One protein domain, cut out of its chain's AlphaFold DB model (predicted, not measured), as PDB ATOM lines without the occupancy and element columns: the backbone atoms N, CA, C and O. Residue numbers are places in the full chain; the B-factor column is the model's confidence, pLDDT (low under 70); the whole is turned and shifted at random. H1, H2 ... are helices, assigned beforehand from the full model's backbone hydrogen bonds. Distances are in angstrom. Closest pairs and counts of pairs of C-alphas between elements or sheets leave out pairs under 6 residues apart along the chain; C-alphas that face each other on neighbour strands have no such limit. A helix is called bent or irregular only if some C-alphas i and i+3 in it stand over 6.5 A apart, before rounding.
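Overview. This is residues 5 to 70 of the 251 residues of an uncharacterized protein of Gossypium raimondii (UniProt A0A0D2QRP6). The long helix H1 and H4 run side by side the same way, and the short helices H2 and H3 lie over one side of this pair, H3 near the beginnings of H1 and H4 and H2 near their ends. H5 leads away at the H2 end and adds to the length. The printed part has 66 residues with five named helices, H1 to H5 in chain order, and no named strand; the class is all helix. It is compact, with a radius of gyration of the C-alphas of 11.3 A, yet elongated, spanning 35 by 22 by 19 A.

Along the chain. H1, residues 5 to 21, begins at C-alpha 5 (20.127, 43.215, 1.484) and is 24.4 A long. H4, residues 42 to 53, begins at C-alpha 42 (26.483, 40.500, -4.644) and measures 16.5 A. H2 is residues 26 to 31, 8.8 A, and H3 residues 33 to 39, 10.0 A. H3 is irregular: C-alphas 34 and 37 are 7.1 A apart. H5, residues 61 to 70, measures 14.4 A and ends at C-alpha 70 (31.524, 38.658, -32.250).

Arrangement. H1 touches H4, through residues 43 to 47 of H4 alone, at a shallow tilt of 24 degrees; the closest C-alphas, of Lys 9 and Glu 43, are 6.1 A apart. H3 is close to H1 but not clearly touching, C-alphas 8 and 38 being closest at 6.1 A. H4 touches H5 with residues 51 to 52 alone, at a steep tilt of 60 degrees, closest at C-alphas 51 and 62, 6.6 A. H2 and H5 only just touch, with 3 pairs of C-alphas within 8 A, closest at Phe 26 and Phe 62, 5.6 A. Every O i to N i+4 pair is within hydrogen-bond range in H1, H2, H4 and H5; H3 has 1 of 3, and 2 of 4 O i to N i+3 pairs.

Size, cuts and confidence. The farthest C-alphas, of Gly 6 and Ser 70, are 37.0 A apart. The printed part has no cut and no long link. Mean pLDDT of the printed part is 70.6; residues 5, 27, 31 and 51 to 70 are under 70.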
ATOM      1  N   ARG A   5      19.769  44.531   2.026       64.69
ATOM      2  CA  ARG A   5      20.127  43.215   1.484       64.69
ATOM      3  C   ARG A   5      18.905  42.375   1.085       64.69
ATOM      4  O   ARG A   5      18.949  41.664   0.090       64.69
ATOM      5  N   GLY A   6      17.801  42.475   1.826       75.12
ATOM      6  CA  GLY A   6      16.547  41.795   1.490       75.12
ATOM      7  C   GLY A   6      15.851  42.394   0.266       75.12
ATOM      8  O   GLY A   6      15.253  41.660  -0.516       75.12
ATOM      9  N   GLU A   7      15.964  43.709   0.070       78.62
ATOM     10  CA  GLU A   7      15.433  44.404  -1.112       78.62
ATOM     11  C   GLU A   7      16.210  44.027  -2.379       78.62
ATOM     12  O   GLU A   7      15.599  43.710  -3.396       78.62
ATOM     13  N   ALA A   8      17.543  43.954  -2.289       77.69
ATOM     14  CA  ALA A   8      18.395  43.520  -3.396       77.69
ATOM     15  C   ALA A   8      18.092  42.081  -3.842       77.69
ATOM     16  O   ALA A   8      17.989  41.809  -5.036       77.69
ATOM     17  N   LYS A   9      17.869  41.168  -2.887       84.19
ATOM     18  CA  LYS A   9      17.514  39.776  -3.192       84.19
ATOM     19  C   LYS A   9      16.180  39.668  -3.939       84.19
ATOM     20  O   LYS A   9      16.108  38.970  -4.945       84.19
ATOM     21  N   LYS A  10      15.151  40.388  -3.481       85.25
ATOM     22  CA  LYS A  10      13.838  40.418  -4.150       85.25
ATOM     23  C   LYS A  10      13.924  41.022  -5.549       85.25
ATOM     24  O   LYS A  10      13.323  40.497  -6.476       85.25
ATOM     25  N   ALA A  11      14.689  42.100  -5.711       84.19
ATOM     26  CA  ALA A  11      14.890  42.719  -7.015       84.19
ATOM     27  C   ALA A  11      15.602  41.765  -7.991       84.19
ATOM     28  O   ALA A  11      15.161  41.625  -9.126       84.19
ATOM     29  N   ALA A  12      16.644  41.056  -7.543       83.00
ATOM     30  CA  ALA A  12      17.333  40.057  -8.360       83.00
ATOM     31  C   ALA A  12      16.403  38.907  -8.784       83.00
ATOM     32  O   ALA A  12      16.442  38.479  -9.934       83.00
ATOM     33  N   GLU A  13      15.532  38.442  -7.888       84.81
ATOM     34  CA  GLU A  13      14.535  37.409  -8.190       84.81
ATOM     35  C   GLU A  13      13.500  37.890  -9.221       84.81
ATOM     36  O   GLU A  13      13.259  37.202 -10.209       84.81
ATOM     37  N   CYS A  14      12.979  39.113  -9.078       85.12
ATOM     38  CA  CYS A  14      12.100  39.714 -10.086       85.12
ATOM     39  C   CYS A  14      12.787  39.865 -11.450       85.12
ATOM     40  O   CYS A  14      12.150  39.664 -12.484       85.12
ATOM     41  N   LEU A  15      14.082  40.204 -11.475       83.81
ATOM     42  CA  LEU A  15      14.842  40.304 -12.721       83.81
ATOM     43  C   LEU A  15      15.041  38.938 -13.383       83.81
ATOM     44  O   LEU A  15      14.946  38.875 -14.605       83.81
ATOM     45  N   ARG A  16      15.246  37.852 -12.622       82.62
ATOM     46  CA  ARG A  16      15.259  36.484 -13.183       82.62
ATOM     47  C   ARG A  16      13.951  36.180 -13.902       82.62
ATOM     48  O   ARG A  16      13.968  35.806 -15.070       82.62
ATOM     49  N   THR A  17      12.823  36.444 -13.250       83.19
ATOM     50  CA  THR A  17      11.493  36.275 -13.851       83.19
ATOM     51  C   THR A  17      11.324  37.140 -15.104       83.19
ATOM     52  O   THR A  17      10.841  36.660 -16.123       83.19
ATOM     53  N   ALA A  18      11.774  38.399 -15.084       82.12
ATOM     54  CA  ALA A  18      11.703  39.293 -16.245       82.12
ATOM     55  C   ALA A  18      12.557  38.805 -17.430       82.12
ATOM     56  O   ALA A  18      12.152  38.892 -18.590       82.12
ATOM     57  N   LEU A  19      13.745  38.282 -17.139       76.12
ATOM     58  CA  LEU A  19      14.666  37.730 -18.128       76.12
ATOM     59  C   LEU A  19      14.113  36.444 -18.756       76.12
ATOM     60  O   LEU A  19      14.158  36.297 -19.978       76.12
ATOM     61  N   ARG A  20      13.543  35.555 -17.935       76.56
ATOM     62  CA  ARG A  20      12.989  34.266 -18.364       76.56
ATOM     63  C   ARG A  20      11.636  34.397 -19.054       76.56
ATOM     64  O   ARG A  20      11.494  34.013 -20.211       76.56
ATOM     65  N   ASP A  21      10.659  34.962 -18.353       79.31
ATOM     66  CA  ASP A  21       9.244  34.875 -18.727       79.31
ATOM     67  C   ASP A  21       8.838  36.007 -19.681       79.31
ATOM     68  O   ASP A  21       7.922  35.854 -20.488       79.31
ATOM     69  N   TYR A  22       9.561  37.131 -19.644       77.25
ATOM     70  CA  TYR A  22       9.291  38.304 -20.483       77.25
ATOM     71  C   TYR A  22      10.376  38.560 -21.537       77.25
ATOM     72  O   TYR A  22      10.308  39.557 -22.257       77.25
ATOM     73  N   ASN A  23      11.366  37.663 -21.651       70.62
ATOM     74  CA  ASN A  23      12.479  37.750 -22.603       70.62
ATOM     75  C   ASN A  23      13.158  39.135 -22.601       70.62
ATOM     76  O   ASN A  23      13.564  39.660 -23.646       70.62
ATOM     77  N   LEU A  24      13.249  39.754 -21.420       76.69
ATOM     78  CA  LEU A  24      13.910  41.039 -21.263       76.69
ATOM     79  C   LEU A  24      15.378  40.893 -21.685       76.69
ATOM     80  O   LEU A  24      16.048  39.903 -21.387       76.69
ATOM     81  N   LYS A  25      15.909  41.882 -22.402       70.56
ATOM     82  CA  LYS A  25      17.332  41.881 -22.742       70.56
ATOM     83  C   LYS A  25      18.137  42.239 -21.502       70.56
ATOM     84  O   LYS A  25      17.917  43.290 -20.901       70.56
ATOM     85  N   PHE A  26      19.138  41.428 -21.174       73.62
ATOM     86  CA  PHE A  26      20.046  41.731 -20.064       73.62
ATOM     87  C   PHE A  26      20.788  43.065 -20.272       73.62
ATOM     88  O   PHE A  26      21.082  43.778 -19.316       73.62
ATOM     89  N   GLY A  27      21.014  43.464 -21.531       67.81
ATOM     90  CA  GLY A  27      21.529  44.793 -21.870       67.81
ATOM     91  C   GLY A  27      20.648  45.942 -21.362       67.81
ATOM     92  O   GLY A  27      21.176  46.952 -20.909       67.81
ATOM     93  N   THR A  28      19.322  45.779 -21.359       75.50
ATOM     94  CA  THR A  28      18.390  46.781 -20.819       75.50
ATOM     95  C   THR A  28      18.602  46.964 -19.319       75.50
ATOM     96  O   THR A  28      18.745  48.089 -18.861       75.50
ATOM     97  N   ILE A  29      18.737  45.863 -18.575       76.75
ATOM     98  CA  ILE A  29      18.987  45.863 -17.124       76.75
ATOM     99  C   ILE A  29      20.321  46.549 -16.789       76.75
ATOM    100  O   ILE A  29      20.434  47.287 -15.811       76.75
ATOM    101  N   LEU A  30      21.350  46.314 -17.607       71.19
ATOM    102  CA  LEU A  30      22.675  46.905 -17.412       71.19
ATOM    103  C   LEU A  30      22.694  48.420 -17.653       71.19
ATOM    104  O   LEU A  30      23.428  49.127 -16.962       71.19
ATOM    105  N   ASN A  31      21.892  48.898 -18.605       67.62
ATOM    106  CA  ASN A  31      21.817  50.309 -18.986       67.62
ATOM    107  C   ASN A  31      20.803  51.109 -18.153       67.62
ATOM    108  O   ASN A  31      20.812  52.338 -18.211       67.62
ATOM    109  N   ASP A  32      19.943  50.437 -17.385       75.88
ATOM    110  CA  ASP A  32      18.892  51.073 -16.596       75.88
ATOM    111  C   ASP A  32      19.480  51.877 -15.411       75.88
ATOM    112  O   ASP A  32      20.160  51.291 -14.551       75.88
ATOM    113  N   PRO A  33      19.252  53.207 -15.335       73.62
ATOM    114  CA  PRO A  33      19.704  54.049 -14.227       73.62
ATOM    115  C   PRO A  33      19.169  53.607 -12.861       73.62
ATOM    116  O   PRO A  33      19.896  53.707 -11.867       73.62
ATOM    117  N   ASP A  34      17.947  53.078 -12.802       79.44
ATOM    118  CA  ASP A  34      17.276  52.732 -11.545       79.44
ATOM    119  C   ASP A  34      17.914  51.496 -10.896       79.44
ATOM    120  O   ASP A  34      17.968  51.355  -9.669       79.44
ATOM    121  N   LEU A  35      18.524  50.638 -11.713       81.75
ATOM    122  CA  LEU A  35      19.219  49.430 -11.276       81.75
ATOM    123  C   LEU A  35      20.689  49.673 -10.898       81.75
ATOM    124  O   LEU A  35      21.387  48.738 -10.499       81.75
ATOM    125  N   ALA A  36      21.181  50.914 -10.957       76.00
ATOM    126  CA  ALA A  36      22.567  51.245 -10.607       76.00
ATOM    127  C   ALA A  36      22.939  50.850  -9.169       76.00
ATOM    128  O   ALA A  36      24.055  50.398  -8.909       76.00
ATOM    129  N   SER A  37      21.995  50.983  -8.236       76.62
ATOM    130  CA  SER A  37      22.189  50.587  -6.837       76.62
ATOM    131  C   SER A  37      22.275  49.066  -6.663       76.62
ATOM    132  O   SER A  37      23.062  48.583  -5.846       76.62
ATOM    133  N   LEU A  38      21.518  48.319  -7.471       78.50
ATOM    134  CA  LEU A  38      21.478  46.860  -7.463       78.50
ATOM    135  C   LEU A  38      22.740  46.259  -8.088       78.50
ATOM    136  O   LEU A  38      23.247  45.263  -7.592       78.50
ATOM    137  N   ARG A  39      23.323  46.913  -9.100       78.00
ATOM    138  CA  ARG A  39      24.563  46.472  -9.767       78.00
ATOM    139  C   ARG A  39      25.771  46.323  -8.837       78.00
ATOM    140  O   ARG A  39      26.678  45.545  -9.122       78.00
ATOM    141  N   ALA A  40      25.802  47.066  -7.733       76.00
ATOM    142  CA  ALA A  40      26.856  46.957  -6.725       76.00
ATOM    143  C   ALA A  40      26.645  45.783  -5.749       76.00
ATOM    144  O   ALA A  40      27.548  45.469  -4.969       76.00
ATOM    145  N   SER A  41      25.465  45.157  -5.761       78.25
ATOM    146  CA  SER A  41      25.100  44.091  -4.837       78.25
ATOM    147  C   SER A  41      25.692  42.740  -5.272       78.25
ATOM    148  O   SER A  41      25.906  42.501  -6.465       78.25
ATOM    149  N   PRO A  42      26.002  41.841  -4.318       78.62
ATOM    150  CA  PRO A  42      26.483  40.500  -4.644       78.62
ATOM    151  C   PRO A  42      25.434  39.678  -5.405       78.62
ATOM    152  O   PRO A  42      25.790  38.937  -6.312       78.62
ATOM    153  N   GLU A  43      24.147  39.881  -5.118       80.62
ATOM    154  CA  GLU A  43      23.041  39.174  -5.771       80.62
ATOM    155  C   GLU A  43      22.957  39.502  -7.276       80.62
ATOM    156  O   GLU A  43      22.640  38.637  -8.090       80.62
ATOM    157  N   PHE A  44      23.296  40.734  -7.676       80.75
ATOM    158  CA  PHE A  44      23.375  41.101  -9.092       80.75
ATOM    159  C   PHE A  44      24.582  40.475  -9.800       80.75
ATOM    160  O   PHE A  44      24.508  40.163 -10.987       80.75
ATOM    161  N   LYS A  45      25.698  40.268  -9.090       77.75
ATOM    162  CA  LYS A  45      26.871  39.583  -9.654       77.75
ATOM    163  C   LYS A  45      26.575  38.116  -9.931       77.75
ATOM    164  O   LYS A  45      26.937  37.633 -10.996       77.75
ATOM    165  N   GLU A  46      25.861  37.450  -9.027       79.81
ATOM    166  CA  GLU A  46      25.365  36.086  -9.247       79.81
ATOM    167  C   GLU A  46      24.461  36.029 -10.485       79.81
ATOM    168  O   GLU A  46      24.689  35.211 -11.370       79.81
ATOM    169  N   LEU A  47      23.510  36.965 -10.610       77.38
ATOM    170  CA  LEU A  47      22.644  37.081 -11.790       77.38
ATOM    171  C   LEU A  47      23.450  37.300 -13.084       77.38
ATOM    172  O   LEU A  47      23.131  36.739 -14.131       77.38
ATOM    173  N   GLN A  48      24.504  38.114 -13.030       74.25
ATOM    174  CA  GLN A  48      25.376  38.381 -14.171       74.25
ATOM    175  C   GLN A  48      26.212  37.156 -14.563       74.25
ATOM    176  O   GLN A  48      26.398  36.893 -15.753       74.25
ATOM    177  N   GLU A  49      26.717  36.402 -13.589       72.75
ATOM    178  CA  GLU A  49      27.426  35.147 -13.835       72.75
ATOM    179  C   GLU A  49      26.493  34.084 -14.413       72.75
ATOM    180  O   GLU A  49      26.861  33.423 -15.383       72.75
ATOM    181  N   GLU A  50      25.270  33.989 -13.900       72.19
ATOM    182  CA  GLU A  50      24.212  33.105 -14.388       72.19
ATOM    183  C   GLU A  50      23.816  33.458 -15.839       72.19
ATOM    184  O   GLU A  50      23.792  32.591 -16.716       72.19
ATOM    185  N   ALA A  51      23.659  34.752 -16.148       67.44
ATOM    186  CA  ALA A  51      23.418  35.248 -17.506       67.44
ATOM    187  C   ALA A  51      24.590  34.949 -18.463       67.44
ATOM    188  O   ALA A  51      24.390  34.665 -19.647       67.44
ATOM    189  N   ARG A  52      25.831  34.998 -17.961       64.06
ATOM    190  CA  ARG A  52      27.054  34.698 -18.726       64.06
ATOM    191  C   ARG A  52      27.206  33.199 -18.992       64.06
ATOM    192  O   ARG A  52      27.577  32.796 -20.101       64.06
ATOM    193  N   LEU A  53      26.925  32.370 -17.990       61.84
ATOM    194  CA  LEU A  53      26.956  30.910 -18.079       61.84
ATOM    195  C   LEU A  53      25.820  30.367 -18.953       61.84
ATOM    196  O   LEU A  53      26.011  29.327 -19.577       61.84
ATOM    197  N   GLY A  54      24.736  31.130 -19.116       58.38
ATOM    198  CA  GLY A  54      23.646  30.815 -20.033       58.38
ATOM    199  C   GLY A  54      22.901  29.564 -19.582       58.38
ATOM    200  O   GLY A  54      23.180  28.475 -20.075       58.38
ATOM    201  N   GLY A  55      21.973  29.745 -18.643       53.66
ATOM    202  CA  GLY A  55      21.059  28.713 -18.155       53.66
ATOM    203  C   GLY A  55      19.613  28.941 -18.605       53.66
ATOM    204  O   GLY A  55      19.266  30.007 -19.122       53.66
ATOM    205  N   GLU A  56      18.774  27.930 -18.385       51.12
ATOM    206  CA  GLU A  56      17.331  27.934 -18.678       51.12
ATOM    207  C   GLU A  56      16.590  29.082 -17.960       51.12
ATOM    208  O   GLU A  56      15.636  29.639 -18.500       51.12
ATOM    209  N   ASP A  57      17.116  29.528 -16.814       47.53
ATOM    210  CA  ASP A  57      16.488  30.516 -15.929       47.53
ATOM    211  C   ASP A  57      16.670  31.996 -16.315       47.53
ATOM    212  O   ASP A  57      16.031  32.854 -15.711       47.53
ATOM    213  N   ILE A  58      17.506  32.338 -17.306       51.97
ATOM    214  CA  ILE A  58      17.768  33.750 -17.684       51.97
ATOM    215  C   ILE A  58      17.495  34.058 -19.169       51.97
ATOM    216  O   ILE A  58      17.581  35.202 -19.616       51.97
ATOM    217  N   GLY A  59      17.055  33.072 -19.950       53.53
ATOM    218  CA  GLY A  59      16.732  33.284 -21.359       53.53
ATOM    219  C   GLY A  59      17.972  33.552 -22.231       53.53
ATOM    220  O   GLY A  59      18.989  34.121 -21.838       53.53
ATOM    221  N   TYR A  60      17.905  33.118 -23.488       54.34
ATOM    222  CA  TYR A  60      19.046  33.075 -24.415       54.34
ATOM    223  C   TYR A  60      19.527  34.453 -24.939       54.34
ATOM    224  O   TYR A  60      20.332  34.505 -25.873       54.34
ATOM    225  N   SER A  61      19.036  35.576 -24.402       54.12
ATOM    226  CA  SER A  61      19.189  36.914 -24.999       54.12
ATOM    227  C   SER A  61      20.610  37.490 -24.867       54.12
ATOM    228  O   SER A  61      21.181  37.936 -25.860       54.12
ATOM    229  N   PHE A  62      21.239  37.398 -23.690       54.53
ATOM    230  CA  PHE A  62      22.558  38.003 -23.432       54.53
ATOM    231  C   PHE A  62      23.693  37.370 -24.252       54.53
ATOM    232  O   PHE A  62      24.521  38.070 -24.839       54.53
ATOM    233  N   ARG A  63      23.707  36.035 -24.364       56.09
ATOM    234  CA  ARG A  63      24.675  35.327 -25.217       56.09
ATOM    235  C   ARG A  63      24.460  35.608 -26.701       56.09
ATOM    236  O   ARG A  63      25.438  35.650 -27.437       56.09
ATOM    237  N   ARG A  64      23.215  35.800 -27.149       56.38
ATOM    238  CA  ARG A  64      22.919  36.155 -28.547       56.38
ATOM    239  C   ARG A  64      23.454  37.538 -28.901       56.38
ATOM    240  O   ARG A  64      24.082  37.658 -29.944       56.38
ATOM    241  N   ASP A  65      23.280  38.532 -28.036       54.91
ATOM    242  CA  ASP A  65      23.779  39.891 -28.290       54.91
ATOM    243  C   ASP A  65      25.322  39.927 -28.342       54.91
ATOM    244  O   ASP A  65      25.903  40.520 -29.250       54.91
ATOM    245  N   LEU A  66      26.004  39.197 -27.449       54.84
ATOM    246  CA  LEU A  66      27.465  39.032 -27.502       54.84
ATOM    247  C   LEU A  66      27.934  38.247 -28.738       54.84
ATOM    248  O   LEU A  66      28.965  38.572 -29.326       54.84
ATOM    249  N   LYS A  67      27.168  37.232 -29.151       53.41
ATOM    250  CA  LYS A  67      27.416  36.452 -30.369       53.41
ATOM    251  C   LYS A  67      27.243  37.298 -31.633       53.41
ATOM    252  O   LYS A  67      28.036  37.153 -32.550       53.41
ATOM    253  N   LEU A  68      26.268  38.206 -31.667       53.44
ATOM    254  CA  LEU A  68      26.048  39.124 -32.787       53.44
ATOM    255  C   LEU A  68      27.199  40.131 -32.933       53.44
ATOM    256  O   LEU A  68      27.624  40.418 -34.046       53.44
ATOM    257  N   ILE A  69      27.761  40.620 -31.821       53.66
ATOM    258  CA  ILE A  69      28.941  41.504 -31.848       53.66
ATOM    259  C   ILE A  69      30.200  40.735 -32.286       53.66
ATOM    260  O   ILE A  69      31.011  41.262 -33.048       53.66
ATOM    261  N   SER A  70      30.369  39.480 -31.856       45.31
ATOM    262  CA  SER A  70      31.524  38.658 -32.250       45.31
ATOM    263  C   SER A  70      31.427  38.100 -33.680       45.31
ATOM    264  O   SER A  70      32.459  37.858 -34.311       45.31
TER     265      SER A  70